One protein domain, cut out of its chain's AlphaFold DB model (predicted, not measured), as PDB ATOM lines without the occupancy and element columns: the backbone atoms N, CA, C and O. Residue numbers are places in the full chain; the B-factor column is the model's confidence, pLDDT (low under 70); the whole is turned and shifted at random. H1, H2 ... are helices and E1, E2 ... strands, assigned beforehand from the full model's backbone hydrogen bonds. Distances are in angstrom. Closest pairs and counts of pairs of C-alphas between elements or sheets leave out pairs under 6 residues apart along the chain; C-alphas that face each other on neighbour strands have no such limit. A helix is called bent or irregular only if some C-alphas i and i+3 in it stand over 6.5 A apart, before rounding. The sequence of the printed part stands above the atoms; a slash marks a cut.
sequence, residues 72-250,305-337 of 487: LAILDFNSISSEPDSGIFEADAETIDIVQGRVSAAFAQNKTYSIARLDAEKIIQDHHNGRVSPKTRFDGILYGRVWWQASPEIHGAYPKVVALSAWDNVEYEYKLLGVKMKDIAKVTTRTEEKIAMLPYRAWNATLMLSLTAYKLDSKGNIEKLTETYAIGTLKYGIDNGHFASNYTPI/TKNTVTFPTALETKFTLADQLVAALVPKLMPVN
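AT A GLANCE: This is residues 72 to 250 and 305 to 337 of the 487 residues of an uncharacterized protein of Lentisphaerae bacterium (UniProt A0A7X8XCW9). A long two-stranded arm, the hairpin of E5 and the first part of E6, reaches away from a small body in which a twisted sheet curls round H1, with H4 beside H1 on the same face. In the body E4, the last part of E6 and E7 run side by side, short E1, E2 and E3 extend the sheet beyond E4, and H2 and H3 sit at the end away from the arm. The printed part has 212 residues, with four named helices and eight named strands, along the chain first E1 and E2, then H1, E3, H2 and H3, then the strands E4 to E8, and last H4; the class is mixed, helices and strands, and the one sheet is branched, with E4 and E6 each having three or more neighbours, and has both parallel and antiparallel pairs. The whole is extended, with a radius of gyration of the C-alphas of 28.6 A, and spans 104 by 42 by 37 A, a rod outline whose length comes from the arm.

IN THESE COORDINATES: The longest strand is E6, residues 179 to 216, 98.5 A from C-alpha 179 at (167.437, 181.414, 190.874) to C-alpha 216 at (264.146, 173.887, 173.552); it bends by 56 degrees at residue 194. E5, residues 154 to 176, is 62.0 A long and bends by 53 degrees at residue 173. E7, residues 222 to 239, is 48.3 A long and bends by 67 degrees at residue 225. E4, residues 140 to 150, is 32.5 A long. The short strands are E1, residues 72 to 74, beginning at C-alpha 72 (257.007, 180.386, 172.930), E2, residues 88 to 90, E3, residues 114 to 117, and E8, residues 242 to 244. H4, residues 315 to 333, is 26.5 A long and ends at C-alpha 333 (256.127, 185.650, 183.732); it is irregular, but only just, with C-alphas 328 and 331 6.7 A apart. H1, residues 93 to 109, is 24.3 A long, H2, residues 118 to 127, is 14.2 A, and H3 is residues 134 to 137.

HOW THE PARTS SIT: E5, E6, E7 and E8 form a meander, each strand the antiparallel neighbour of the one before, and each successive pair is a hairpin. E6 pairs in a staggered way: with E5 over its residues 179 to 202, N 164 to O 192 being 2.8 A, and with E4, antiparallel, over its residues 205 to 215, N 145 to O 210 being 2.8 A. These two lie on one side of E6, and E7 on the other side, with N 207 and O 232 2.8 A apart. E8 pairs with E7 through N 239 and O 242, 2.9 A. On the other side of E4 from E6 lie E1, parallel, with N 142 and O 73 at 2.8 A, and E2, antiparallel, with N 89 and O 148 at 2.9 A. E3 is parallel to E1, with N 72 and O 114 at 2.9 A. H4 is on the sheet at a height of 8.0 A, over E6 and E7, and runs slantwise to the strands, at 35 degrees to E7 on the local plane; its closest C-alphas to E7 are those of Leu 321 and Gly 232, 4.9 A. H1 is on the same face, and its closest C-alphas to E4 are those of Ile 96 and Val 146, 6.3 A. H1 and H4 touch, with the C-alphas of Val 99 and Ala 322 closest at 5.1 A, at a steep tilt of 42 degrees, the same way. H2 only grazes the sheet with residues 118 to 121, and H3 with residues 134 to 137; H2 and H3 are close but not clearly touching, the C-alphas of Glu 121 and Pro 134 being closest at 7.9 A. In H1 and H2 every O i to N i+4 pair is within hydrogen-bond range, in H4 13 of 15 are, and H3 is too short for such a pair.

THE WHOLE: The two C-alphas farthest apart, those of Gly 178 and Lys 219, are 106.6 A apart, and residues 175 to 180 stand free. Residues 251 to 304 are not printed, and the gap from C-alpha 250 to C-alpha 305 is 26.6 A. Of the links that are printed whole, E1 to E2 is long, with 13 residues. The mean pLDDT of the printed part is 75.4, and 67 residues are under 70, among them residues 117 to 137, 235 to 250 and 305 to 310.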
ATOM      1  N   LEU A  72     257.710 181.393 172.151       81.81
ATOM      2  CA  LEU A  72     257.007 180.386 172.930       81.81
ATOM      3  C   LEU A  72     255.904 179.745 172.093       81.81
ATOM      4  O   LEU A  72     255.003 180.419 171.592       81.81
ATOM      5  N   ALA A  73     255.951 178.425 171.988       83.75
ATOM      6  CA  ALA A  73     254.825 177.641 171.521       83.75
ATOM      7  C   ALA A  73     253.891 177.330 172.695       83.75
ATOM      8  O   ALA A  73     254.337 176.778 173.699       83.75
ATOM      9  N   ILE A  74     252.603 177.649 172.578       87.06
ATOM     10  CA  ILE A  74     251.601 177.228 173.566       87.06
ATOM     11  C   ILE A  74     251.043 175.875 173.125       87.06
ATOM     12  O   ILE A  74     250.454 175.770 172.046       87.06
ATOM     13  N   LEU A  75     251.263 174.857 173.959       85.06
ATOM     14  CA  LEU A  75     250.605 173.557 173.855       85.06
ATOM     15  C   LEU A  75     249.179 173.638 174.383       85.06
ATOM     16  O   LEU A  75     248.859 174.501 175.204       85.06
ATOM     17  N   ASP A  76     248.353 172.690 173.957       86.38
ATOM     18  CA  ASP A  76     247.020 172.538 174.515       86.38
ATOM     19  C   ASP A  76     247.075 172.265 176.003       86.38
ATOM     20  O   ASP A  76     247.872 171.464 176.509       86.38
ATOM     21  N   PHE A  77     246.222 172.998 176.704       92.00
ATOM     22  CA  PHE A  77     246.059 172.804 178.125       92.00
ATOM     23  C   PHE A  77     245.236 171.542 178.342       92.00
ATOM     24  O   PHE A  77     244.402 171.163 177.520       92.00
ATOM     25  N   ASN A  78     245.468 170.875 179.461       91.56
ATOM     26  CA  ASN A  78     244.663 169.729 179.850       91.56
ATOM     27  C   ASN A  78     244.187 169.867 181.291       91.56
ATOM     28  O   ASN A  78     244.551 170.808 182.000       91.56
ATOM     29  N   SER A  79     243.367 168.917 181.723       91.50
ATOM     30  CA  SER A  79     242.963 168.827 183.115       91.50
ATOM     31  C   SER A  79     243.680 167.715 183.866       91.50
ATOM     32  O   SER A  79     244.305 166.829 183.282       91.50
ATOM     33  N   ILE A  80     243.599 167.803 185.189       89.06
ATOM     34  CA  ILE A  80     243.993 166.738 186.104       89.06
ATOM     35  C   ILE A  80     242.768 165.850 186.315       89.06
ATOM     36  O   ILE A  80     241.651 166.352 186.428       89.06
ATOM     37  N   SER A  81     242.980 164.537 186.380       86.50
ATOM     38  CA  SER A  81     241.914 163.579 186.665       86.50
ATOM     39  C   SER A  81     241.236 163.883 188.002       86.50
ATOM     40  O   SER A  81     241.903 164.180 188.991       86.50
ATOM     41  N   SER A  82     239.906 163.791 188.024       81.62
ATOM     42  CA  SER A  82     239.114 164.043 189.227       81.62
ATOM     43  C   SER A  82     239.485 163.090 190.368       81.62
ATOM     44  O   SER A  82     239.408 161.870 190.222       81.62
ATOM     45  N   GLU A  83     239.788 163.661 191.531       80.56
ATOM     46  CA  GLU A  83     239.964 162.965 192.807       80.56
ATOM     47  C   GLU A  83     238.993 163.574 193.836       80.56
ATOM     48  O   GLU A  83     239.358 164.493 194.584       80.56
ATOM     49  N   PRO A  84     237.733 163.095 193.891       76.19
ATOM     50  CA  PRO A  84     236.691 163.716 194.708       76.19
ATOM     51  C   PRO A  84     236.996 163.737 196.209       76.19
ATOM     52  O   PRO A  84     236.534 164.637 196.912       76.19
ATOM     53  N   ASP A  85     237.771 162.769 196.702       72.50
ATOM     54  CA  ASP A  85     238.170 162.682 198.113       72.50
ATOM     55  C   ASP A  85     239.158 163.793 198.500       72.50
ATOM     56  O   ASP A  85     239.127 164.296 199.623       72.50
ATOM     57  N   SER A  86     239.968 164.235 197.536       70.38
ATOM     58  CA  SER A  86     240.911 165.354 197.646       70.38
ATOM     59  C   SER A  86     240.266 166.700 197.264       70.38
ATOM     60  O   SER A  86     240.920 167.744 197.298       70.38
ATOM     61  N   GLY A  87     238.986 166.694 196.869       73.69
ATOM     62  CA  GLY A  87     238.271 167.864 196.354       73.69
ATOM     63  C   GLY A  87     238.779 168.352 194.994       73.69
ATOM     64  O   GLY A  87     238.562 169.516 194.662       73.69
ATOM     65  N   ILE A  88     239.457 167.500 194.225       82.44
ATOM     66  CA  ILE A  88     239.975 167.818 192.890       82.44
ATOM     67  C   ILE A  88     238.965 167.348 191.850       82.44
ATOM     68  O   ILE A  88     238.540 166.193 191.864       82.44
ATOM     69  N   PHE A  89     238.601 168.236 190.933       85.50
ATOM     70  CA  PHE A  89     237.679 167.938 189.845       85.50
ATOM     71  C   PHE A  89     238.255 168.437 188.525       85.50
ATOM     72  O   PHE A  89     238.861 169.509 188.458       85.50
ATOM     73  N   GLU A  90     238.057 167.651 187.478       87.75
ATOM     74  CA  GLU A  90     238.462 167.982 186.122       87.75
ATOM     75  C   GLU A  90     237.738 169.250 185.624       87.75
ATOM     76  O   GLU A  90     236.610 169.567 186.008       87.75
ATOM     77  N   ALA A  91     238.427 170.039 184.806       89.56
ATOM     78  CA  ALA A  91     237.866 171.179 184.099       89.56
ATOM     79  C   ALA A  91     237.339 170.716 182.737       89.56
ATOM     80  O   ALA A  91     237.998 169.958 182.032       89.56
ATOM     81  N   ASP A  92     236.156 171.191 182.348       88.62
ATOM     82  CA  ASP A  92     235.598 170.922 181.023       88.62
ATOM     83  C   ASP A  92     236.423 171.595 179.919       88.62
ATOM     84  O   ASP A  92     237.086 172.609 180.143       88.62
ATOM     85  N   ALA A  93     236.322 171.059 178.700       89.31
ATOM     86  CA  ALA A  93     237.033 171.573 177.532       89.31
ATOM     87  C   ALA A  93     236.763 173.066 177.263       89.31
ATOM     88  O   ALA A  93     237.682 173.782 176.876       89.31
ATOM     89  N   GLU A  94     235.541 173.554 177.512       90.19
ATOM     90  CA  GLU A  94     235.207 174.977 177.359       90.19
ATOM     91  C   GLU A  94     235.960 175.833 178.390       90.19
ATOM     92  O   GLU A  94     236.581 176.831 178.026       90.19
ATOM     93  N   THR A  95     235.989 175.428 179.663       90.31
ATOM     94  CA  THR A  95     236.795 176.105 180.694       90.31
ATOM     95  C   THR A  95     238.286 176.112 180.330       90.31
ATOM     96  O   THR A  95     238.946 177.144 180.474       90.31
ATOM     97  N   ILE A  96     238.819 174.990 179.837       91.69
ATOM     98  CA  ILE A  96     240.223 174.875 179.417       91.69
ATOM     99  C   ILE A  96     240.534 175.841 178.266       91.69
ATOM    100  O   ILE A  96     241.507 176.591 178.362       91.69
ATOM    101  N   ASP A  97     239.711 175.871 177.211       90.31
ATOM    102  CA  ASP A  97     239.946 176.740 176.049       90.31
ATOM    103  C   ASP A  97     239.815 178.227 176.411       90.31
ATOM    104  O   ASP A  97     240.643 179.037 175.990       90.31
ATOM    105  N   ILE A  98     238.865 178.596 177.282       92.56
ATOM    106  CA  ILE A  98     238.757 179.968 177.809       92.56
ATOM    107  C   ILE A  98     240.051 180.369 178.527       92.56
ATOM    108  O   ILE A  98     240.604 181.439 178.256       92.56
ATOM    109  N   VAL A  99     240.561 179.521 179.425       92.69
ATOM    110  CA  VAL A  99     241.800 179.803 180.166       92.69
ATOM    111  C   VAL A  99     242.996 179.885 179.214       92.69
ATOM    112  O   VAL A  99     243.761 180.849 179.283       92.69
ATOM    113  N   GLN A 100     243.147 178.933 178.290       91.81
ATOM    114  CA  GLN A 100     244.233 178.927 177.307       91.81
ATOM    115  C   GLN A 100     244.187 180.168 176.406       91.81
ATOM    116  O   GLN A 100     245.224 180.794 176.163       91.81
ATOM    117  N   GLY A 101     242.999 180.572 175.948       89.25
ATOM    118  CA  GLY A 101     242.787 181.774 175.143       89.25
ATOM    119  C   GLY A 101     243.169 183.052 175.889       89.25
ATOM    120  O   GLY A 101     243.888 183.893 175.343       89.25
ATOM    121  N   ARG A 102     242.772 183.180 177.161       90.88
ATOM    122  CA  ARG A 102     243.114 184.336 178.008       90.88
ATOM    123  C   ARG A 102     244.605 184.415 178.314       90.88
ATOM    124  O   ARG A 102     245.189 185.493 178.193       90.88
ATOM    125  N   VAL A 103     245.237 183.283 178.626       88.88
ATOM    126  CA  VAL A 103     246.694 183.210 178.805       88.88
ATOM    127  C   VAL A 103     247.393 183.634 177.516       88.88
ATOM    128  O   VAL A 103     248.208 184.552 177.553       88.88
ATOM    129  N   SER A 104     247.023 183.055 176.371       85.81
ATOM    130  CA  SER A 104     247.605 183.387 175.060       85.81
ATOM    131  C   SER A 104     247.474 184.878 174.721       85.81
ATOM    132  O   SER A 104     248.433 185.496 174.257       85.81
ATOM    133  N   ALA A 105     246.310 185.476 174.991       84.38
ATOM    134  CA  ALA A 105     246.053 186.891 174.741       84.38
ATOM    135  C   ALA A 105     246.934 187.813 175.598       84.38
ATOM    136  O   ALA A 105     247.529 188.754 175.068       84.38
ATOM    137  N   ALA A 106     247.073 187.531 176.897       83.38
ATOM    138  CA  ALA A 106     247.927 188.315 177.796       83.38
ATOM    139  C   ALA A 106     249.383 188.335 177.321       83.38
ATOM    140  O   ALA A 106     250.080 189.349 177.330       83.38
ATOM    141  N   PHE A 107     249.820 187.179 176.852       78.25
ATOM    142  CA  PHE A 107     251.138 186.920 176.320       78.25
ATOM    143  C   PHE A 107     251.399 187.651 174.990       78.25
ATOM    144  O   PHE A 107     252.454 188.264 174.823       78.25
ATOM    145  N   ALA A 108     250.413 187.685 174.088       76.31
ATOM    146  CA  ALA A 108     250.487 188.434 172.832       76.31
ATOM    147  C   ALA A 108     250.534 189.961 173.037       76.31
ATOM    148  O   ALA A 108     251.211 190.669 172.285       76.31
ATOM    149  N   GLN A 109     249.855 190.487 174.062       75.81
ATOM    150  CA  GLN A 109     249.836 191.927 174.356       75.81
ATOM    151  C   GLN A 109     251.210 192.476 174.771       75.81
ATOM    152  O   GLN A 109     251.517 193.636 174.495       75.81
ATOM    153  N   ASN A 110     252.057 191.661 175.406       66.06
ATOM    154  CA  ASN A 110     253.268 192.155 176.058       66.06
ATOM    155  C   ASN A 110     254.443 192.431 175.089       66.06
ATOM    156  O   ASN A 110     255.424 193.041 175.492       66.06
ATOM    157  N   LYS A 111     254.385 192.042 173.803       67.06
ATOM    158  CA  LYS A 111     255.462 192.198 172.780       67.06
ATOM    159  C   LYS A 111     256.851 191.634 173.150       67.06
ATOM    160  O   LYS A 111     257.736 191.625 172.296       67.06
ATOM    161  N   THR A 112     257.053 191.167 174.380       68.12
ATOM    162  CA  THR A 112     258.304 190.586 174.880       68.12
ATOM    163  C   THR A 112     258.553 189.203 174.280       68.12
ATOM    164  O   THR A 112     259.683 188.892 173.913       68.12
ATOM    165  N   TYR A 113     257.494 188.405 174.120       72.62
ATOM    166  CA  TYR A 113     257.553 187.059 173.555       72.62
ATOM    167  C   TYR A 113     256.707 186.985 172.281       72.62
ATOM    168  O   TYR A 113     255.601 187.522 172.226       72.62
ATOM    169  N   SER A 114     257.218 186.309 171.254       71.56
ATOM    170  CA  SER A 114     256.432 185.910 170.086       71.56
ATOM    171  C   SER A 114     255.770 184.572 170.382       71.56
ATOM    172  O   SER A 114     256.422 183.656 170.880       71.56
ATOM    173  N   ILE A 115     254.464 184.484 170.146       75.75
ATOM    174  CA  ILE A 115     253.662 183.364 170.630       75.75
ATOM    175  C   ILE A 115     252.828 182.806 169.500       75.75
ATOM    176  O   ILE A 115     252.184 183.556 168.769       75.75
ATOM    177  N   ALA A 116     252.858 181.485 169.371       74.44
ATOM    178  CA  ALA A 116     252.043 180.750 168.421       74.44
ATOM    179  C   ALA A 116     251.403 179.544 169.112       74.44
ATOM    180  O   ALA A 116     252.029 178.882 169.946       74.44
ATOM    181  N   ARG A 117     250.150 179.247 168.753       69.12
ATOM    182  CA  ARG A 117     249.523 177.961 169.083       69.12
ATOM    183  C   ARG A 117     250.095 176.907 168.135       69.12
ATOM    184  O   ARG A 117     250.126 177.130 166.924       69.12
ATOM    185  N   LEU A 118     250.546 175.778 168.676       67.19
ATOM    186  CA  LEU A 118     251.169 174.712 167.883       67.19
ATOM    187  C   LEU A 118     250.228 174.133 166.818       67.19
ATOM    188  O   LEU A 118     250.674 173.834 165.713       67.19
ATOM    189  N   ASP A 119     248.930 174.061 167.099       64.12
ATOM    190  CA  ASP A 119     247.946 173.547 166.141       64.12
ATOM    191  C   ASP A 119     247.753 174.469 164.940       64.12
ATOM    192  O   ASP A 119     247.646 174.006 163.806       64.12
ATOM    193  N   ALA A 120     247.786 175.785 165.170       55.94
ATOM    194  CA  ALA A 120     247.747 176.766 164.091       55.94
ATOM    195  C   ALA A 120     248.988 176.638 163.191       55.94
ATOM    196  O   ALA A 120     248.883 176.738 161.972       55.94
ATOM    197  N   GLU A 121     250.154 176.343 163.770       59.12
ATOM    198  CA  GLU A 121     251.387 176.097 163.012       59.12
ATOM    199  C   GLU A 121     251.362 174.774 162.249       59.12
ATOM    200  O   GLU A 121     251.867 174.720 161.133       59.12
ATOM    201  N   LYS A 122     250.740 173.726 162.798       63.16
ATOM    202  CA  LYS A 122     250.542 172.461 162.083       63.16
ATOM    203  C   LYS A 122     249.691 172.670 160.828       63.16
ATOM    204  O   LYS A 122     250.083 172.241 159.750       63.16
ATOM    205  N   ILE A 123     248.607 173.442 160.938       57.25
ATOM    206  CA  ILE A 123     247.755 173.815 159.797       57.25
ATOM    207  C   ILE A 123     248.544 174.623 158.752       57.25
ATOM    208  O   ILE A 123     248.402 174.380 157.553       57.25
ATOM    209  N   ILE A 124     249.398 175.558 159.185       53.94
ATOM    210  CA  ILE A 124     250.264 176.351 158.295       53.94
ATOM    211  C   ILE A 124     251.318 175.458 157.615       53.94
ATOM    212  O   ILE A 124     251.549 175.595 156.416       53.94
ATOM    213  N   GLN A 125     251.933 174.515 158.333       60.62
ATOM    214  CA  GLN A 125     252.896 173.556 157.774       60.62
ATOM    215  C   GLN A 125     252.263 172.622 156.745       60.62
ATOM    216  O   GLN A 125     252.872 172.378 155.698       60.62
ATOM    217  N   ASP A 126     251.047 172.152 157.024       60.38
ATOM    218  CA  ASP A 126     250.263 171.313 156.121       60.38
ATOM    219  C   ASP A 126     249.894 172.082 154.837       60.38
ATOM    220  O   ASP A 126     249.936 171.517 153.746       60.38
ATOM    221  N   HIS A 127     249.628 173.393 154.930       57.06
ATOM    222  CA  HIS A 127     249.367 174.256 153.766       57.06
ATOM    223  C   HIS A 127     250.632 174.659 152.986       57.06
ATOM    224  O   HIS A 127     250.548 174.940 151.790       57.06
ATOM    225  N   HIS A 128     251.806 174.686 153.628       55.78
ATOM    226  CA  HIS A 128     253.072 175.133 153.026       55.78
ATOM    227  C   HIS A 128     254.060 173.995 152.695       55.78
ATOM    228  O   HIS A 128     255.250 174.247 152.502       55.78
ATOM    229  N   ASN A 129     253.587 172.748 152.569       52.16
ATOM    230  CA  ASN A 129     254.389 171.581 152.173       52.16
ATOM    231  C   ASN A 129     255.669 171.386 153.020       52.16
ATOM    232  O   ASN A 129     256.772 171.252 152.485       52.16
ATOM    233  N   GLY A 130     255.530 171.357 154.351       53.12
ATOM    234  CA  GLY A 130     256.454 170.658 155.263       53.12
ATOM    235  C   GLY A 130     257.909 171.150 155.361       53.12
ATOM    236  O   GLY A 130     258.722 170.482 155.997       53.12
ATOM    237  N   ARG A 131     258.279 172.289 154.762       51.56
ATOM    238  CA  ARG A 131     259.685 172.749 154.739       51.56
ATOM    239  C   ARG A 131     260.191 173.368 156.042       51.56
ATOM    240  O   ARG A 131     261.400 173.488 156.212       51.56
ATOM    241  N   VAL A 132     259.310 173.726 156.975       54.31
ATOM    242  CA  VAL A 132     259.703 174.432 158.202       54.31
ATOM    243  C   VAL A 132     259.507 173.525 159.410       54.31
ATOM    244  O   VAL A 132     258.384 173.268 159.825       54.31
ATOM    245  N   SER A 133     260.602 173.035 159.992       57.88
ATOM    246  CA  SER A 133     260.551 172.254 161.233       57.88
ATOM    247  C   SER A 133     260.127 173.151 162.409       57.88
ATOM    248  O   SER A 133     260.755 174.189 162.621       57.88
ATOM    249  N   PRO A 134     259.141 172.761 163.248       57.00
ATOM    250  CA  PRO A 134     258.766 173.532 164.440       57.00
ATOM    251  C   PRO A 134     259.962 173.812 165.368       57.00
ATOM    252  O   PRO A 134     260.031 174.857 166.014       57.00
ATOM    253  N   LYS A 135     260.946 172.898 165.379       58.03
ATOM    254  CA  LYS A 135     262.151 172.962 166.221       58.03
ATOM    255  C   LYS A 135     263.075 174.140 165.901       58.03
ATOM    256  O   LYS A 135     263.900 174.490 166.733       58.03
ATOM    257  N   THR A 136     262.981 174.734 164.710       59.47
ATOM    258  CA  THR A 136     263.795 175.906 164.338       59.47
ATOM    259  C   THR A 136     263.066 177.227 164.580       59.47
ATOM    260  O   THR A 136     263.702 178.283 164.561       59.47
ATOM    261  N   ARG A 137     261.746 177.184 164.819       68.81
ATOM    262  CA  ARG A 137     260.912 178.371 165.032       68.81
ATOM    263  C   ARG A 137     260.667 178.700 166.495       68.81
ATOM    264  O   ARG A 137     260.490 179.878 166.768       68.81
ATOM    265  N   PHE A 138     260.680 177.731 167.405       75.81
ATOM    266  CA  PHE A 138     260.427 177.961 168.832       75.81
ATOM    267  C   PHE A 138     261.662 177.640 169.667       75.81
ATOM    268  O   PHE A 138     262.335 176.643 169.426       75.81
ATOM    269  N   ASP A 139     261.945 178.486 170.653       76.12
ATOM    270  CA  ASP A 139     263.006 178.281 171.645       76.12
ATOM    271  C   ASP A 139     262.434 177.915 173.028       76.12
ATOM    272  O   ASP A 139     263.182 177.535 173.931       76.12
ATOM    273  N   GLY A 140     261.104 177.923 173.176       82.44
ATOM    274  CA  GLY A 140     260.432 177.393 174.352       82.44
ATOM    275  C   GLY A 140     259.003 176.920 174.111       82.44
ATOM    276  O   GLY A 140     258.380 177.194 173.084       82.44
ATOM    277  N   ILE A 141     258.493 176.181 175.091       86.06
ATOM    278  CA  ILE A 141     257.151 175.602 175.107       86.06
ATOM    279  C   ILE A 141     256.468 175.996 176.412       86.06
ATOM    280  O   ILE A 141     257.053 175.878 177.486       86.06
ATOM    281  N   LEU A 142     255.217 176.422 176.318       88.06
ATOM    282  CA  LEU A 142     254.342 176.704 177.441       88.06
ATOM    283  C   LEU A 142     253.253 175.632 177.495       88.06
ATOM    284  O   LEU A 142     252.568 175.387 176.504       88.06
ATOM    285  N   TYR A 143     253.086 175.006 178.653       88.81
ATOM    286  CA  TYR A 143     252.078 173.978 178.881       88.81
ATOM    287  C   TYR A 143     251.314 174.272 180.170       88.81
ATOM    288  O   TYR A 143     251.915 174.649 181.177       88.81
ATOM    289  N   GLY A 144     249.993 174.118 180.126       90.56
ATOM    290  CA  GLY A 144     249.097 174.446 181.227       90.56
ATOM    291  C   GLY A 144     248.243 173.263 181.661       90.56
ATOM    292  O   GLY A 144     247.790 172.474 180.834       90.56
ATOM    293  N   ARG A 145     247.996 173.166 182.968       93.19
ATOM    294  CA  ARG A 145     247.017 172.257 183.567       93.19
ATOM    295  C   ARG A 145     245.962 173.053 184.311       93.19
ATOM    296  O   ARG A 145     246.323 173.856 185.170       93.19
ATOM    297  N   VAL A 146     244.691 172.810 184.015       93.81
ATOM    298  CA  VAL A 146     243.548 173.514 184.611       93.81
ATOM    299  C   VAL A 146     242.666 172.522 185.353       93.81
ATOM    300  O   VAL A 146     242.264 171.515 184.782       93.81
ATOM    301  N   TRP A 147     242.341 172.787 186.614       92.56
ATOM    302  CA  TRP A 147     241.436 171.938 187.394       92.56
ATOM    303  C   TRP A 147     240.655 172.761 188.412       92.56
ATOM    304  O   TRP A 147     241.000 173.904 188.713       92.56
ATOM    305  N   TRP A 148     239.604 172.174 188.967       87.94
ATOM    306  CA  TRP A 148     238.844 172.758 190.060       87.94
ATOM    307  C   TRP A 148     239.284 172.169 191.396       87.94
ATOM    308  O   TRP A 148     239.334 170.953 191.568       87.94
ATOM    309  N   GLN A 149     239.544 173.041 192.366       86.00
ATOM    310  CA  GLN A 149     239.773 172.684 193.759       86.00
ATOM    311  C   GLN A 149     238.578 173.130 194.602       86.00
ATOM    312  O   GLN A 149     238.363 174.323 194.838       86.00
ATOM    313  N   ALA A 150     237.808 172.163 195.084       79.75
ATOM    314  CA  ALA A 150     236.705 172.386 195.999       79.75
ATOM    315  C   ALA A 150     237.202 172.401 197.445       79.75
ATOM    316  O   ALA A 150     237.931 171.512 197.888       79.75
ATOM    317  N   SER A 151     236.787 173.410 198.200       72.19
ATOM    318  CA  SER A 151     236.943 173.418 199.653       72.19
ATOM    319  C   SER A 151     235.920 172.493 200.321       72.19
ATOM    320  O   SER A 151     234.863 172.228 199.738       72.19
ATOM    321  N   PRO A 152     236.175 172.067 201.575       68.19
ATOM    322  CA  PRO A 152     235.194 171.337 202.363       68.19
ATOM    323  C   PRO A 152     233.849 172.054 202.395       68.19
ATOM    324  O   PRO A 152     233.777 173.283 202.473       68.19
ATOM    325  N   GLU A 153     232.787 171.261 202.372       67.81
ATOM    326  CA  GLU A 153     231.428 171.770 202.351       67.81
ATOM    327  C   GLU A 153     231.116 172.650 203.565       67.81
ATOM    328  O   GLU A 153     231.303 172.279 204.731       67.81
ATOM    329  N   ILE A 154     230.596 173.837 203.280       66.31
ATOM    330  CA  ILE A 154     230.141 174.787 204.278       66.31
ATOM    331  C   ILE A 154     228.627 174.645 204.394       66.31
ATOM    332  O   ILE A 154     227.898 174.768 203.416       66.31
ATOM    333  N   HIS A 155     228.164 174.404 205.617       66.81
ATOM    334  CA  HIS A 155     226.748 174.400 205.958       66.81
ATOM    335  C   HIS A 155     226.415 175.712 206.663       66.81
ATOM    336  O   HIS A 155     227.155 176.136 207.558       66.81
ATOM    337  N   GLY A 156     225.298 176.333 206.300       66.38
ATOM    338  CA  GLY A 156     224.811 177.526 206.983       66.38
ATOM    339  C   GLY A 156     223.328 177.773 206.740       66.38
ATOM    340  O   GLY A 156     222.626 176.920 206.202       66.38
ATOM    341  N   ALA A 157     222.852 178.952 207.139       67.56
ATOM    342  CA  ALA A 157     221.520 179.437 206.794       67.56
ATOM    343  C   ALA A 157     221.566 180.911 206.365       67.56
ATOM    344  O   ALA A 157     222.463 181.648 206.779       67.56
ATOM    345  N   TYR A 158     220.601 181.341 205.556       62.28
ATOM    346  CA  TYR A 158     220.420 182.742 205.180       62.28
ATOM    347  C   TYR A 158     218.960 183.179 205.305       62.28
ATOM    348  O   TYR A 158     218.061 182.344 205.188       62.28
ATOM    349  N   PRO A 159     218.700 184.471 205.562       69.19
ATOM    350  CA  PRO A 159     217.346 184.985 205.641       69.19
ATOM    351  C   PRO A 159     216.775 185.164 204.231       69.19
ATOM    352  O   PRO A 159     217.377 185.835 203.393       69.19
ATOM    353  N   LYS A 160     215.588 184.616 203.980       71.00
ATOM    354  CA  LYS A 160     214.772 184.904 202.797       71.00
ATOM    355  C   LYS A 160     213.427 185.450 203.249       71.00
ATOM    356  O   LYS A 160     212.776 184.862 204.111       71.00
ATOM    357  N   VAL A 161     213.011 186.572 202.672       72.50
ATOM    358  CA  VAL A 161     211.663 187.101 202.891       72.50
ATOM    359  C   VAL A 161     210.695 186.249 202.082       72.50
ATOM    360  O   VAL A 161     210.837 186.114 200.868       72.50
ATOM    361  N   VAL A 162     209.736 185.635 202.766       74.06
ATOM    362  CA  VAL A 162     208.676 184.838 202.158       74.06
ATOM    363  C   VAL A 162     207.359 185.547 202.418       74.06
ATOM    364  O   VAL A 162     206.989 185.782 203.570       74.06
ATOM    365  N   ALA A 163     206.649 185.880 201.344       73.62
ATOM    366  CA  ALA A 163     205.285 186.371 201.433       73.62
ATOM    367  C   ALA A 163     204.354 185.184 201.695       73.62
ATOM    368  O   ALA A 163     204.225 184.278 200.871       73.62
ATOM    369  N   LEU A 164     203.723 185.174 202.863       75.81
ATOM    370  CA  LEU A 164     202.683 184.221 203.210       75.81
ATOM    371  C   LEU A 164     201.329 184.860 202.935       75.81
ATOM    372  O   LEU A 164     201.044 185.958 203.409       75.81
ATOM    373  N   SER A 165     200.480 184.153 202.201       77.31
ATOM    374  CA  SER A 165     199.093 184.543 201.971       77.31
ATOM    375  C   SER A 165     198.158 183.560 202.662       77.31
ATOM    376  O   SER A 165     198.171 182.368 202.351       77.31
ATOM    377  N   ALA A 166     197.348 184.057 203.594       78.56
ATOM    378  CA  ALA A 166     196.199 183.326 204.101       78.56
ATOM    379  C   ALA A 166     195.063 183.438 203.081       78.56
ATOM    380  O   ALA A 166     194.818 184.519 202.533       78.56
ATOM    381  N   TRP A 167     194.388 182.323 202.826       77.62
ATOM    382  CA  TRP A 167     193.227 182.284 201.950       77.62
ATOM    383  C   TRP A 167     192.051 181.698 202.699       77.62
ATOM    384  O   TRP A 167     192.216 180.699 203.396       77.62
ATOM    385  N   ASP A 168     190.883 182.269 202.454       79.88
ATOM    386  CA  ASP A 168     189.615 181.692 202.863       79.88
ATOM    387  C   ASP A 168     188.754 181.423 201.634       79.88
ATOM    388  O   ASP A 168     188.824 182.112 200.612       79.88
ATOM    389  N   ASN A 169     187.937 180.385 201.745       81.56
ATOM    390  CA  ASN A 169     186.903 180.091 200.772       81.56
ATOM    391  C   ASN A 169     185.666 180.896 201.159       81.56
ATOM    392  O   ASN A 169     185.038 180.616 202.180       81.56
ATOM    393  N   VAL A 170     185.333 181.904 200.357       82.88
ATOM    394  CA  VAL A 170     184.160 182.746 200.586       82.88
ATOM    395  C   VAL A 170     183.046 182.269 199.667       82.88
ATOM    396  O   VAL A 170     183.218 182.192 198.450       82.88
ATOM    397  N   GLU A 171     181.909 181.917 200.264       84.81
ATOM    398  CA  GLU A 171     180.701 181.543 199.534       84.81
ATOM    399  C   GLU A 171     179.951 182.819 199.129       84.81
ATOM    400  O   GLU A 171     179.513 183.600 199.976       84.81
ATOM    401  N   TYR A 172     179.814 183.036 197.827       78.94
ATOM    402  CA  TYR A 172     179.047 184.132 197.255       78.94
ATOM    403  C   TYR A 172     177.692 183.608 196.814       78.94
ATOM    404  O   TYR A 172     177.598 182.681 196.010       78.94
ATOM    405  N   GLU A 173     176.629 184.229 197.315       83.12
ATOM    406  CA  GLU A 173     175.283 183.987 196.815       83.12
ATOM    407  C   GLU A 173     174.945 185.045 195.762       83.12
ATOM    408  O   GLU A 173     174.951 186.245 196.044       83.12
ATOM    409  N   TYR A 174     174.627 184.610 194.545       81.00
ATOM    410  CA  TYR A 174     174.168 185.496 193.480       81.00
ATOM    411  C   TYR A 174     172.905 184.945 192.826       81.00
ATOM    412  O   TYR A 174     172.594 183.758 192.904       81.00
ATOM    413  N   LYS A 175     172.127 185.828 192.196       80.62
ATOM    414  CA  LYS A 175     170.926 185.435 191.457       80.62
ATOM    415  C   LYS A 175     171.198 185.497 189.967       80.62
ATOM    416  O   LYS A 175     171.390 186.581 189.426       80.62
ATOM    417  N   LEU A 176     171.131 184.346 189.309       78.44
ATOM    418  CA  LEU A 176     171.131 184.255 187.855       78.44
ATOM    419  C   LEU A 176     169.726 183.834 187.414       78.44
ATOM    420  O   LEU A 176     169.221 182.809 187.862       78.44
ATOM    421  N   LEU A 177     169.068 184.654 186.588       82.88
ATOM    422  CA  LEU A 177     167.707 184.389 186.085       82.88
ATOM    423  C   LEU A 177     166.672 184.101 187.197       82.88
ATOM    424  O   LEU A 177     165.796 183.256 187.056       82.88
ATOM    425  N   GLY A 178     166.783 184.793 188.335       82.88
ATOM    426  CA  GLY A 178     165.855 184.655 189.467       82.88
ATOM    427  C   GLY A 178     166.127 183.469 190.401       82.88
ATOM    428  O   GLY A 178     165.570 183.442 191.500       82.88
ATOM    429  N   VAL A 179     167.026 182.551 190.036       80.44
ATOM    430  CA  VAL A 179     167.437 181.414 190.874       80.44
ATOM    431  C   VAL A 179     168.654 181.807 191.713       80.44
ATOM    432  O   VAL A 179     169.636 182.330 191.185       80.44
ATOM    433  N   LYS A 180     168.582 181.581 193.031       86.69
ATOM    434  CA  LYS A 180     169.713 181.769 193.953       86.69
ATOM    435  C   LYS A 180     170.731 180.658 193.717       86.69
ATOM    436  O   LYS A 180     170.418 179.489 193.917       86.69
ATOM    437  N   MET A 181     171.927 181.037 193.297       83.31
ATOM    438  CA  MET A 181     173.070 180.148 193.166       83.31
ATOM    439  C   MET A 181     174.126 180.527 194.193       83.31
ATOM    440  O   MET A 181     174.202 181.676 194.632       83.31
ATOM    441  N   LYS A 182     174.932 179.540 194.569       85.12
ATOM    442  CA  LYS A 182     176.068 179.721 195.455       85.12
ATOM    443  C   LYS A 182     177.323 179.250 194.752       85.12
ATOM    444  O   LYS A 182     177.311 178.185 194.139       85.12
ATOM    445  N   ASP A 183     178.376 180.042 194.849       83.06
ATOM    446  CA  ASP A 183     179.689 179.697 194.325       83.06
ATOM    447  C   ASP A 183     180.755 180.013 195.368       83.06
ATOM    448  O   ASP A 183     180.582 180.906 196.198       83.06
ATOM    449  N   ILE A 184     181.841 179.252 195.362       85.88
ATOM    450  CA  ILE A 184     182.914 179.379 196.342       85.88
ATOM    451  C   ILE A 184     184.132 179.922 195.617       85.88
ATOM    452  O   ILE A 184     184.738 179.228 194.802       85.88
ATOM    453  N   ALA A 185     184.531 181.147 195.955       80.25
ATOM    454  CA  ALA A 185     185.774 181.706 195.449       80.25
ATOM    455  C   ALA A 185     186.841 181.710 196.545       80.25
ATOM    456  O   ALA A 185     186.588 182.052 197.704       80.25
ATOM    457  N   LYS A 186     188.061 181.337 196.158       80.69
ATOM    458  CA  LYS A 186     189.238 181.420 197.020       80.69
ATOM    459  C   LYS A 186     189.713 182.870 197.057       80.69
ATOM    460  O   LYS A 186     190.169 183.392 196.041       80.69
ATOM    461  N   VAL A 187     189.626 183.512 198.217       79.00
ATOM    462  CA  VAL A 187     190.003 184.917 198.404       79.00
ATOM    463  C   VAL A 187     191.197 185.003 199.344       79.00
ATOM    464  O   VAL A 187     191.211 184.392 200.409       79.00
ATOM    465  N   THR A 188     192.215 185.767 198.956       80.12
ATOM    466  CA  THR A 188     193.350 186.080 199.835       80.12
ATOM    467  C   THR A 188     192.903 187.064 200.908       80.12
ATOM    468  O   THR A 188     192.571 188.203 200.592       80.12
ATOM    469  N   THR A 189     192.892 186.638 202.170       72.69
ATOM    470  CA  THR A 189     192.381 187.437 203.295       72.69
ATOM    471  C   THR A 189     193.471 188.208 204.025       72.69
ATOM    472  O   THR A 189     193.205 189.264 204.598       72.69
ATOM    473  N   ARG A 190     194.719 187.731 203.981       73.25
ATOM    474  CA  ARG A 190     195.864 188.412 204.595       73.25
ATOM    475  C   ARG A 190     197.155 188.055 203.879       73.25
ATOM    476  O   ARG A 190     197.390 186.889 203.582       73.25
ATOM    477  N   THR A 191     198.011 189.044 203.677       75.38
ATOM    478  CA  THR A 191     199.405 188.851 203.265       75.38
ATOM    479  C   THR A 191     200.322 189.295 204.396       75.38
ATOM    480  O   THR A 191     200.150 190.385 204.938       75.38
ATOM    481  N   GLU A 192     201.279 188.457 204.772       80.00
ATOM    482  CA  GLU A 192     202.299 188.777 205.770       80.00
ATOM    483  C   GLU A 192     203.666 188.344 205.251       80.00
ATOM    484  O   GLU A 192     203.832 187.226 204.766       80.00
ATOM    485  N   GLU A 193     204.654 189.221 205.363       73.25
ATOM    486  CA  GLU A 193     206.039 188.887 205.061       73.25
ATOM    487  C   GLU A 193     206.700 188.294 206.301       73.25
ATOM    488  O   GLU A 193     206.707 188.902 207.373       73.25
ATOM    489  N   LYS A 194     207.276 187.100 206.163       75.94
ATOM    490  CA  LYS A 194     208.088 186.487 207.215       75.94
ATOM    491  C   LYS A 194     209.500 186.259 206.724       75.94
ATOM    492  O   LYS A 194     209.720 185.823 205.597       75.94
ATOM    493  N   ILE A 195     210.466 186.513 207.601       70.25
ATOM    494  CA  ILE A 195     211.856 186.134 207.363       70.25
ATOM    495  C   ILE A 195     211.987 184.653 207.710       70.25
ATOM    496  O   ILE A 195     211.907 184.266 208.875       70.25
ATOM    497  N   ALA A 196     212.175 183.823 206.690       72.12
ATOM    498  CA  ALA A 196     212.506 182.418 206.847       72.12
ATOM    499  C   ALA A 196     214.027 182.248 206.791       72.12
ATOM    500  O   ALA A 196     214.679 182.757 205.883       72.12
ATOM    501  N   MET A 197     214.598 181.519 207.750       69.12
ATOM    502  CA  MET A 197     215.995 181.091 207.663       69.12
ATOM    503  C   MET A 197     216.055 179.836 206.801       69.12
ATOM    504  O   MET A 197     215.626 178.767 207.237       69.12
ATOM    505  N   LEU A 198     216.569 179.964 205.583       64.38
ATOM    506  CA  LEU A 198     216.741 178.835 204.681       64.38
ATOM    507  C   LEU A 198     218.129 178.221 204.868       64.38
ATOM    508  O   LEU A 198     219.124 178.950 204.793       64.38
ATOM    509  N   PRO A 199     218.223 176.907 205.137       62.84
ATOM    510  CA  PRO A 199     219.503 176.222 205.167       62.84
ATOM    511  C   PRO A 199     220.104 176.184 203.758       62.84
ATOM    512  O   PRO A 199     219.382 176.059 202.774       62.84
ATOM    513  N   TYR A 200     221.427 176.255 203.664       63.16
ATOM    514  CA  TYR A 200     222.144 176.089 202.402       63.16
ATOM    515  C   TYR A 200     223.412 175.258 202.592       63.16
ATOM    516  O   TYR A 200     223.933 175.094 203.704       63.16
ATOM    517  N   ARG A 201     223.909 174.765 201.458       63.81
ATOM    518  CA  ARG A 201     225.181 174.061 201.315       63.81
ATOM    519  C   ARG A 201     226.030 174.881 200.352       63.81
ATOM    520  O   ARG A 201     225.531 175.300 199.313       63.81
ATOM    521  N   ALA A 202     227.275 175.171 200.694       62.69
ATOM    522  CA  ALA A 202     228.174 175.936 199.838       62.69
ATOM    523  C   ALA A 202     229.517 175.234 199.689       62.69
ATOM    524  O   ALA A 202     230.038 174.636 200.634       62.69
ATOM    525  N   TRP A 203     230.101 175.386 198.507       68.75
ATOM    526  CA  TRP A 203     231.488 175.042 198.236       68.75
ATOM    527  C   TRP A 203     232.207 176.301 197.769       68.75
ATOM    528  O   TRP A 203     231.692 177.064 196.952       68.75
ATOM    529  N   ASN A 204     233.425 176.508 198.264       71.19
ATOM    530  CA  ASN A 204     234.341 177.388 197.551       71.19
ATOM    531  C   ASN A 204     234.964 176.541 196.449       71.19
ATOM    532  O   ASN A 204     235.652 175.564 196.756       71.19
ATOM    533  N   ALA A 205     234.707 176.901 195.199       77.25
ATOM    534  CA  ALA A 205     235.381 176.310 194.057       77.25
ATOM    535  C   ALA A 205     236.482 177.277 193.623       77.25
ATOM    536  O   ALA A 205     236.236 178.454 193.353       77.25
ATOM    537  N   THR A 206     237.711 176.781 193.599       84.19
ATOM    538  CA  THR A 206     238.865 177.533 193.113       84.19
ATOM    539  C   THR A 206     239.254 176.948 191.773       84.19
ATOM    540  O   THR A 206     239.502 175.748 191.680       84.19
ATOM    541  N   LEU A 207     239.286 177.776 190.735       90.38
ATOM    542  CA  LEU A 207     239.878 177.387 189.467       90.38
ATOM    543  C   LEU A 207     241.393 177.503 189.613       90.38
ATOM    544  O   LEU A 207     241.914 178.563 189.966       90.38
ATOM    545  N   MET A 208     242.089 176.405 189.374       91.62
ATOM    546  CA  MET A 208     243.529 176.290 189.529       91.62
ATOM    547  C   MET A 208     244.179 176.200 188.153       91.62
ATOM    548  O   MET A 208     243.670 175.512 187.268       91.62
ATOM    549  N   LEU A 209     245.320 176.864 187.990       93.69
ATOM    550  CA  LEU A 209     246.162 176.765 186.803       93.69
ATOM    551  C   LEU A 209     247.604 176.503 187.231       93.69
ATOM    552  O   LEU A 209     248.197 177.339 187.912       93.69
ATOM    553  N   SER A 210     248.170 175.370 186.813       92.50
ATOM    554  CA  SER A 210     249.622 175.157 186.788       92.50
ATOM    555  C   SER A 210     250.120 175.479 185.389       92.50
ATOM    556  O   SER A 210     249.583 174.965 184.410       92.50
ATOM    557  N   LEU A 211     251.134 176.328 185.287       90.56
ATOM    558  CA  LEU A 211     251.757 176.705 184.033       90.56
ATOM    559  C   LEU A 211     253.242 176.376 184.087       90.56
ATOM    560  O   LEU A 211     253.980 176.910 184.913       90.56
ATOM    561  N   THR A 212     253.682 175.507 183.187       88.00
ATOM    562  CA  THR A 212     255.077 175.092 183.065       88.00
ATOM    563  C   THR A 212     255.674 175.645 181.780       88.00
ATOM    564  O   THR A 212     255.097 175.493 180.703       88.00
ATOM    565  N   ALA A 213     256.845 176.269 181.895       87.38
ATOM    566  CA  ALA A 213     257.631 176.715 180.755       87.38
ATOM    567  C   ALA A 213     258.855 175.812 180.577       87.38
ATOM    568  O   ALA A 213     259.591 175.528 181.527       87.38
ATOM    569  N   TYR A 214     259.087 175.396 179.340       85.19
ATOM    570  CA  TYR A 214     260.226 174.598 178.923       85.19
ATOM    571  C   TYR A 214     261.053 175.356 177.892       85.19
ATOM    572  O   TYR A 214     260.514 176.118 177.091       85.19
ATOM    573  N   LYS A 215     262.356 175.101 177.876       84.56
ATOM    574  CA  LYS A 215     263.291 175.550 176.853       84.56
ATOM    575  C   LYS A 215     263.578 174.420 175.881       84.56
ATOM    576  O   LYS A 215     263.744 173.271 176.291       84.56
ATOM    577  N   LEU A 216     263.678 174.771 174.607       79.75
ATOM    578  CA  LEU A 216     264.146 173.887 173.552       79.75
ATOM    579  C   LEU A 216     265.608 174.208 173.253       79.75
ATOM    580  O   LEU A 216     265.946 175.334 172.887       79.75
ATOM    581  N   ASP A 217     266.492 173.229 173.425       72.69
ATOM    582  CA  ASP A 217     267.887 173.398 173.030       72.69
ATOM    583  C   ASP A 217     268.075 173.223 171.509       72.69
ATOM    584  O   ASP A 217     267.212 172.723 170.784       72.69
ATOM    585  N   SER A 218     269.254 173.604 171.006       69.44
ATOM    586  CA  SER A 218     269.613 173.449 169.583       69.44
ATOM    587  C   SER A 218     269.621 171.998 169.071       69.44
ATOM    588  O   SER A 218     269.659 171.779 167.861       69.44
ATOM    589  N   LYS A 219     269.598 171.010 169.973       72.00
ATOM    590  CA  LYS A 219     269.546 169.572 169.678       72.00
ATOM    591  C   LYS A 219     268.115 169.015 169.789       72.00
ATOM    592  O   LYS A 219     267.893 167.853 169.458       72.00
ATOM    593  N   GLY A 220     267.141 169.839 170.185       65.81
ATOM    594  CA  GLY A 220     265.745 169.468 170.391       65.81
ATOM    595  C   GLY A 220     265.451 168.795 171.734       65.81
ATOM    596  O   GLY A 220     264.384 168.194 171.862       65.81
ATOM    597  N   ASN A 221     266.359 168.866 172.707       76.19
ATOM    598  CA  ASN A 221     266.087 168.452 174.079       76.19
ATOM    599  C   ASN A 221     265.214 169.496 174.780       76.19
ATOM    600  O   ASN A 221     265.313 170.696 174.514       76.19
ATOM    601  N   ILE A 222     264.373 169.009 175.689       80.12
ATOM    602  CA  ILE A 222     263.425 169.814 176.454       80.12
ATOM    603  C   ILE A 222     263.964 169.954 177.878       80.12
ATOM    604  O   ILE A 222     264.130 168.957 178.580       80.12
ATOM    605  N   GLU A 223     264.210 171.185 178.312       82.06
ATOM    606  CA  GLU A 223     264.632 171.515 179.676       82.06
ATOM    607  C   GLU A 223     263.515 172.293 180.379       82.06
ATOM    608  O   GLU A 223     263.017 173.284 179.848       82.06
ATOM    609  N   LYS A 224     263.085 171.859 181.569       84.06
ATOM    610  CA  LYS A 224     262.087 172.600 182.359       84.06
ATOM    611  C   LYS A 224     262.742 173.854 182.936       84.06
ATOM    612  O   LYS A 224     263.668 173.736 183.727       84.06
ATOM    613  N   LEU A 225     262.234 175.031 182.574       81.88
ATOM    614  CA  LEU A 225     262.716 176.302 183.119       81.88
ATOM    615  C   LEU A 225     262.034 176.627 184.440       81.88
ATOM    616  O   LEU A 225     262.688 176.945 185.426       81.88
ATOM    617  N   THR A 226     260.705 176.556 184.449       84.06
ATOM    618  CA  THR A 226     259.915 176.920 185.621       84.06
ATOM    619  C   THR A 226     258.538 176.273 185.597       84.06
ATOM    620  O   THR A 226     258.038 175.878 184.544       84.06
ATOM    621  N   GLU A 227     257.915 176.205 186.766       85.31
ATOM    622  CA  GLU A 227     256.501 175.918 186.948       85.31
ATOM    623  C   GLU A 227     255.915 176.917 187.942       85.31
ATOM    624  O   GLU A 227     256.504 177.198 188.987       85.31
ATOM    625  N   THR A 228     254.750 177.459 187.609       87.00
ATOM    626  CA  THR A 228     254.042 178.414 188.449       87.00
ATOM    627  C   THR A 228     252.575 178.075 188.566       87.00
ATOM    628  O   THR A 228     252.012 177.380 187.727       87.00
ATOM    629  N   TYR A 229     251.958 178.620 189.605       88.56
ATOM    630  CA  TYR A 229     250.563 178.398 189.921       88.56
ATOM    631  C   TYR A 229     249.824 179.729 189.996       88.56
ATOM    632  O   TYR A 229     250.345 180.728 190.517       88.56
ATOM    633  N   ALA A 230     248.594 179.721 189.501       89.25
ATOM    634  CA  ALA A 230     247.630 180.794 189.659       89.25
ATOM    635  C   ALA A 230     246.298 180.228 190.145       89.25
ATOM    636  O   ALA A 230     245.949 179.080 189.860       89.25
ATOM    637  N   ILE A 231     245.578 181.053 190.903       89.19
ATOM    638  CA  ILE A 231     244.297 180.695 191.502       89.19
ATOM    639  C   ILE A 231     243.256 181.763 191.168       89.19
ATOM    640  O   ILE A 231     243.504 182.956 191.334       89.19
ATOM    641  N   GLY A 232     242.099 181.327 190.688       85.12
ATOM    642  CA  GLY A 232     240.893 182.133 190.561       85.12
ATOM    643  C   GLY A 232     239.898 181.625 191.590       85.12
ATOM    644  O   GLY A 232     239.584 180.437 191.602       85.12
ATOM    645  N   THR A 233     239.425 182.485 192.487       81.25
ATOM    646  CA  THR A 233     238.544 182.050 193.580       81.25
ATOM    647  C   THR A 233     237.154 182.605 193.385       81.25
ATOM    648  O   THR A 233     236.980 183.814 193.226       81.25
ATOM    649  N   LEU A 234     236.155 181.736 193.506       72.38
ATOM    650  CA  LEU A 234     234.778 182.172 193.613       72.38
ATOM    651  C   LEU A 234     234.008 181.364 194.651       72.38
ATOM    652  O   LEU A 234     234.179 180.155 194.819       72.38
ATOM    653  N   LYS A 235     233.158 182.076 195.386       69.00
ATOM    654  CA  LYS A 235     232.269 181.498 196.385       69.00
ATOM    655  C   LYS A 235     230.910 181.281 195.741       69.00
ATOM    656  O   LYS A 235     230.345 182.226 195.199       69.00
ATOM    657  N   TYR A 236     230.390 180.064 195.848       65.00
ATOM    658  CA  TYR A 236     229.052 179.735 195.375       65.00
ATOM    659  C   TYR A 236     228.236 179.084 196.487       65.00
ATOM    660  O   TYR A 236     228.729 178.224 197.223       65.00
ATOM    661  N   GLY A 237     226.975 179.492 196.595       60.38
ATOM    662  CA  GLY A 237     225.959 178.767 197.350       60.38
ATOM    663  C   GLY A 237     225.200 177.815 196.432       60.38
ATOM    664  O   GLY A 237     224.985 178.129 195.263       60.38
ATOM    665  N   ILE A 238     224.789 176.662 196.958       60.12
ATOM    666  CA  ILE A 238     223.814 175.785 196.311       60.12
ATOM    667  C   ILE A 238     222.468 176.014 196.990       60.12
ATOM    668  O   ILE A 238     222.309 175.720 198.179       60.12
ATOM    669  N   ASP A 239     221.510 176.529 196.226       55.00
ATOM    670  CA  ASP A 239     220.114 176.688 196.628       55.00
ATOM    671  C   ASP A 239     219.252 175.724 195.807       55.00
ATOM    672  O   ASP A 239     219.183 175.842 194.585       55.00
ATOM    673  N   ASN A 240     218.649 174.724 196.459       52.50
ATOM    674  CA  ASN A 240     217.832 173.681 195.814       52.50
ATOM    675  C   ASN A 240     218.477 173.053 194.559       52.50
ATOM    676  O   ASN A 240     217.831 172.892 193.533       52.50
ATOM    677  N   GLY A 241     219.774 172.733 194.624       48.31
ATOM    678  CA  GLY A 241     220.513 172.140 193.500       48.31
ATOM    679  C   GLY A 241     221.041 173.143 192.465       48.31
ATOM    680  O   GLY A 241     221.819 172.750 191.600       48.31
ATOM    681  N   HIS A 242     220.708 174.432 192.580       54.56
ATOM    682  CA  HIS A 242     221.176 175.485 191.680       54.56
ATOM    683  C   HIS A 242     222.332 176.294 192.276       54.56
ATOM    684  O   HIS A 242     222.325 176.648 193.455       54.56
ATOM    685  N   PHE A 243     223.321 176.614 191.441       59.34
ATOM    686  CA  PHE A 243     224.485 177.415 191.819       59.34
ATOM    687  C   PHE A 243     224.138 178.906 191.788       59.34
ATOM    688  O   PHE A 243     223.700 179.423 190.763       59.34
ATOM    689  N   ALA A 244     224.367 179.607 192.899       60.91
ATOM    690  CA  ALA A 244     224.158 181.047 193.028       60.91
ATOM    691  C   ALA A 244     225.440 181.746 193.509       60.91
ATOM    692  O   ALA A 244     226.056 181.341 194.500       60.91
ATOM    693  N   SER A 245     225.842 182.808 192.806       54.84
ATOM    694  CA  SER A 245     227.026 183.635 193.102       54.84
ATOM    695  C   SER A 245     226.744 184.769 194.099       54.84
ATOM    696  O   SER A 245     227.654 185.232 194.786       54.84
ATOM    697  N   ASN A 246     225.483 185.187 194.234       56.78
ATOM    698  CA  ASN A 246     225.060 186.238 195.160       56.78
ATOM    699  C   ASN A 246     224.669 185.629 196.505       56.78
ATOM    700  O   ASN A 246     223.493 185.420 196.797       56.78
ATOM    701  N   TYR A 247     225.673 185.323 197.321       57.75
ATOM    702  CA  TYR A 247     225.458 184.820 198.668       57.75
ATOM    703  C   TYR A 247     226.270 185.618 199.687       57.75
ATOM    704  O   TYR A 247     227.501 185.639 199.639       57.75
ATOM    705  N   THR A 248     225.581 186.237 200.647       52.75
ATOM    706  CA  THR A 248     226.212 186.899 201.795       52.75
ATOM    707  C   THR A 248     226.072 185.985 203.013       52.75
ATOM    708  O   THR A 248     224.974 185.881 203.566       52.75
ATOM    709  N   PRO A 249     227.148 185.311 203.464       49.03
ATOM    710  CA  PRO A 249     227.091 184.501 204.667       49.03
ATOM    711  C   PRO A 249     226.791 185.386 205.868       49.03
ATOM    712  O   PRO A 249     227.559 186.296 206.179       49.03
ATOM    713  N   ILE A 250     225.727 185.074 206.606       48.25
ATOM    714  CA  ILE A 250     225.665 185.504 207.999       48.25
ATOM    715  C   ILE A 250     226.660 184.620 208.738       48.25
ATOM    716  O   ILE A 250     226.518 183.398 208.753       48.25
ATOM    717  N   THR A 305     223.807 164.454 193.931       39.31
ATOM    718  CA  THR A 305     224.391 163.650 192.871       39.31
ATOM    719  C   THR A 305     225.794 164.203 192.636       39.31
ATOM    720  O   THR A 305     225.971 165.250 192.025       39.31
ATOM    721  N   LYS A 306     226.817 163.517 193.163       46.81
ATOM    722  CA  LYS A 306     228.234 163.754 192.838       46.81
ATOM    723  C   LYS A 306     228.533 163.273 191.408       46.81
ATOM    724  O   LYS A 306     229.487 162.538 191.183       46.81
ATOM    725  N   ASN A 307     227.687 163.630 190.445       45.03
ATOM    726  CA  ASN A 307     227.974 163.430 189.031       45.03
ATOM    727  C   ASN A 307     228.738 164.661 188.560       45.03
ATOM    728  O   ASN A 307     228.187 165.587 187.982       45.03
ATOM    729  N   THR A 308     230.014 164.701 188.922       47.84
ATOM    730  CA  THR A 308     230.875 165.873 188.780       47.84
ATOM    731  C   THR A 308     232.179 165.418 188.156       47.84
ATOM    732  O   THR A 308     233.174 165.220 188.851       47.84
ATOM    733  N   VAL A 309     232.177 165.210 186.839       55.66
ATOM    734  CA  VAL A 309     233.449 165.295 186.112       55.66
ATOM    735  C   VAL A 309     233.929 166.750 186.170       55.66
ATOM    736  O   VAL A 309     235.117 166.976 186.317       55.66
ATOM    737  N   THR A 310     233.005 167.724 186.186       59.75
ATOM    738  CA  THR A 310     233.302 169.163 186.185       59.75
ATOM    739  C   THR A 310     232.313 169.954 187.061       59.75
ATOM    740  O   THR A 310     231.213 169.475 187.352       59.75
ATOM    741  N   PHE A 311     232.691 171.159 187.517       70.69
ATOM    742  CA  PHE A 311     231.773 172.067 188.225       70.69
ATOM    743  C   PHE A 311     230.928 172.873 187.229       70.69
ATOM    744  O   PHE A 311     231.496 173.629 186.434       70.69
ATOM    745  N   PRO A 312     229.586 172.793 187.285       65.75
ATOM    746  CA  PRO A 312     228.739 173.613 186.432       65.75
ATOM    747  C   PRO A 312     228.844 175.078 186.872       65.75
ATOM    748  O   PRO A 312     228.507 175.449 187.995       65.75
ATOM    749  N   THR A 313     229.356 175.915 185.977       71.19
ATOM    750  CA  THR A 313     229.566 177.349 186.194       71.19
ATOM    751  C   THR A 313     229.098 178.114 184.966       71.19
ATOM    752  O   THR A 313     229.268 177.651 183.837       71.19
ATOM    753  N   ALA A 314     228.473 179.274 185.176       78.06
ATOM    754  CA  ALA A 314     228.028 180.118 184.074       78.06
ATOM    755  C   ALA A 314     229.230 180.646 183.274       78.06
ATOM    756  O   ALA A 314     230.300 180.909 183.832       78.06
ATOM    757  N   LEU A 315     229.041 180.836 181.968       79.44
ATOM    758  CA  LEU A 315     230.102 181.230 181.037       79.44
ATOM    759  C   LEU A 315     230.812 182.532 181.452       79.44
ATOM    760  O   LEU A 315     232.039 182.586 181.498       79.44
ATOM    761  N   GLU A 316     230.053 183.566 181.824       79.00
ATOM    762  CA  GLU A 316     230.595 184.848 182.312       79.00
ATOM    763  C   GLU A 316     231.528 184.663 183.512       79.00
ATOM    764  O   GLU A 316     232.538 185.353 183.686       79.00
ATOM    765  N   THR A 317     231.209 183.678 184.342       80.69
ATOM    766  CA  THR A 317     231.971 183.388 185.536       80.69
ATOM    767  C   THR A 317     233.266 182.646 185.232       80.69
ATOM    768  O   THR A 317     234.296 182.955 185.831       80.69
ATOM    769  N   LYS A 318     233.251 181.738 184.247       86.25
ATOM    770  CA  LYS A 318     234.470 181.119 183.703       86.25
ATOM    771  C   LYS A 318     235.430 182.186 183.169       86.25
ATOM    772  O   LYS A 318     236.613 182.154 183.498       86.25
ATOM    773  N   PHE A 319     234.920 183.177 182.430       86.94
ATOM    774  CA  PHE A 319     235.722 184.314 181.959       86.94
ATOM    775  C   PHE A 319     236.317 185.130 183.105       86.94
ATOM    776  O   PHE A 319     237.516 185.395 183.104       86.94
ATOM    777  N   THR A 320     235.507 185.467 184.110       86.56
ATOM    778  CA  THR A 320     235.965 186.229 185.280       86.56
ATOM    779  C   THR A 320     237.091 185.501 186.021       86.56
ATOM    780  O   THR A 320     238.098 186.106 186.389       86.56
ATOM    781  N   LEU A 321     236.951 184.189 186.222       88.88
ATOM    782  CA  LEU A 321     237.974 183.361 186.862       88.88
ATOM    783  C   LEU A 321     239.245 183.257 186.010       88.88
ATOM    784  O   LEU A 321     240.346 183.360 186.547       88.88
ATOM    785  N   ALA A 322     239.114 183.106 184.692       90.19
ATOM    786  CA  ALA A 322     240.254 183.099 183.780       90.19
ATOM    787  C   ALA A 322     241.009 184.440 183.778       90.19
ATOM    788  O   ALA A 322     242.240 184.448 183.795       90.19
ATOM    789  N   ASP A 323     240.301 185.571 183.836       88.25
ATOM    790  CA  ASP A 323     240.920 186.895 183.946       88.25
ATOM    791  C   ASP A 323     241.666 187.061 185.289       88.25
ATOM    792  O   ASP A 323     242.780 187.591 185.307       88.25
ATOM    793  N   GLN A 324     241.127 186.538 186.403       90.50
ATOM    794  CA  GLN A 324     241.841 186.499 187.693       90.50
ATOM    795  C   GLN A 324     243.134 185.677 187.614       90.50
ATOM    796  O   GLN A 324     244.176 186.117 188.107       90.50
ATOM    797  N   LEU A 325     243.085 184.503 186.975       90.94
ATOM    798  CA  LEU A 325     244.263 183.659 186.768       90.94
ATOM    799  C   LEU A 325     245.346 184.397 185.980       90.94
ATOM    800  O   LEU A 325     246.507 184.414 186.386       90.94
ATOM    801  N   VAL A 326     244.967 185.045 184.878       88.56
ATOM    802  CA  VAL A 326     245.890 185.822 184.048       88.56
ATOM    803  C   VAL A 326     246.489 186.992 184.822       88.56
ATOM    804  O   VAL A 326     247.705 187.176 184.784       88.56
ATOM    805  N   ALA A 327     245.678 187.747 185.565       87.12
ATOM    806  CA  ALA A 327     246.160 188.856 186.382       87.12
ATOM    807  C   ALA A 327     247.198 188.403 187.425       87.12
ATOM    808  O   ALA A 327     248.159 189.125 187.690       87.12
ATOM    809  N   ALA A 328     247.050 187.191 187.970       86.19
ATOM    810  CA  ALA A 328     248.024 186.593 188.881       86.19
ATOM    811  C   ALA A 328     249.288 186.060 188.177       86.19
ATOM    812  O   ALA A 328     250.344 185.983 188.804       86.19
ATOM    813  N   LEU A 329     249.202 185.677 186.897       83.62
ATOM    814  CA  LEU A 329     250.323 185.139 186.117       83.62
ATOM    815  C   LEU A 329     251.214 186.213 185.491       83.62
ATOM    816  O   LEU A 329     252.433 186.037 185.442       83.62
ATOM    817  N   VAL A 330     250.623 187.306 184.998       80.25
ATOM    818  CA  VAL A 330     251.335 188.355 184.249       80.25
ATOM    819  C   VAL A 330     252.560 188.886 185.009       80.25
ATOM    820  O   VAL A 330     253.645 188.862 184.425       80.25
ATOM    821  N   PRO A 331     252.468 189.270 186.301       74.50
ATOM    822  CA  PRO A 331     253.627 189.772 187.045       74.50
ATOM    823  C   PRO A 331     254.753 188.744 187.206       74.50
ATOM    824  O   PRO A 331     255.917 189.114 187.334       74.50
ATOM    825  N   LYS A 332     254.424 187.446 187.195       77.69
ATOM    826  CA  LYS A 332     255.409 186.384 187.419       77.69
ATOM    827  C   LYS A 332     256.201 186.032 186.163       77.69
ATOM    828  O   LYS A 332     257.356 185.628 186.237       77.69
ATOM    829  N   LEU A 333     255.571 186.144 184.997       70.06
ATOM    830  CA  LEU A 333     256.127 185.650 183.732       70.06
ATOM    831  C   LEU A 333     256.660 186.769 182.834       70.06
ATOM    832  O   LEU A 333     257.485 186.515 181.952       70.06
ATOM    833  N   MET A 334     256.189 187.999 183.033       71.62
ATOM    834  CA  MET A 334     256.475 189.118 182.141       71.62
ATOM    835  C   MET A 334     257.351 190.164 182.823       71.62
ATOM    836  O   MET A 334     257.199 190.382 184.025       71.62
ATOM    837  N   PRO A 335     258.238 190.846 182.075       67.38
ATOM    838  CA  PRO A 335     258.929 192.003 182.605       67.38
ATOM    839  C   PRO A 335     257.915 193.064 183.038       67.38
ATOM    840  O   PRO A 335     256.998 193.404 182.285       67.38
ATOM    841  N   VAL A 336     258.081 193.585 184.249       67.12
ATOM    842  CA  VAL A 336     257.219 194.625 184.812       67.12
ATOM    843  C   VAL A 336     257.997 195.933 184.826       67.12
ATOM    844  O   VAL A 336     259.121 195.992 185.321       67.12
ATOM    845  N   ASN A 337     257.395 196.999 184.300       68.25
ATOM    846  CA  ASN A 337     257.918 198.345 184.516       68.25
ATOM    847  C   ASN A 337     257.696 198.721 185.978       68.25
ATOM    848  O   ASN A 337     256.559 198.915 186.406       68.25
TER     849      ASN A 337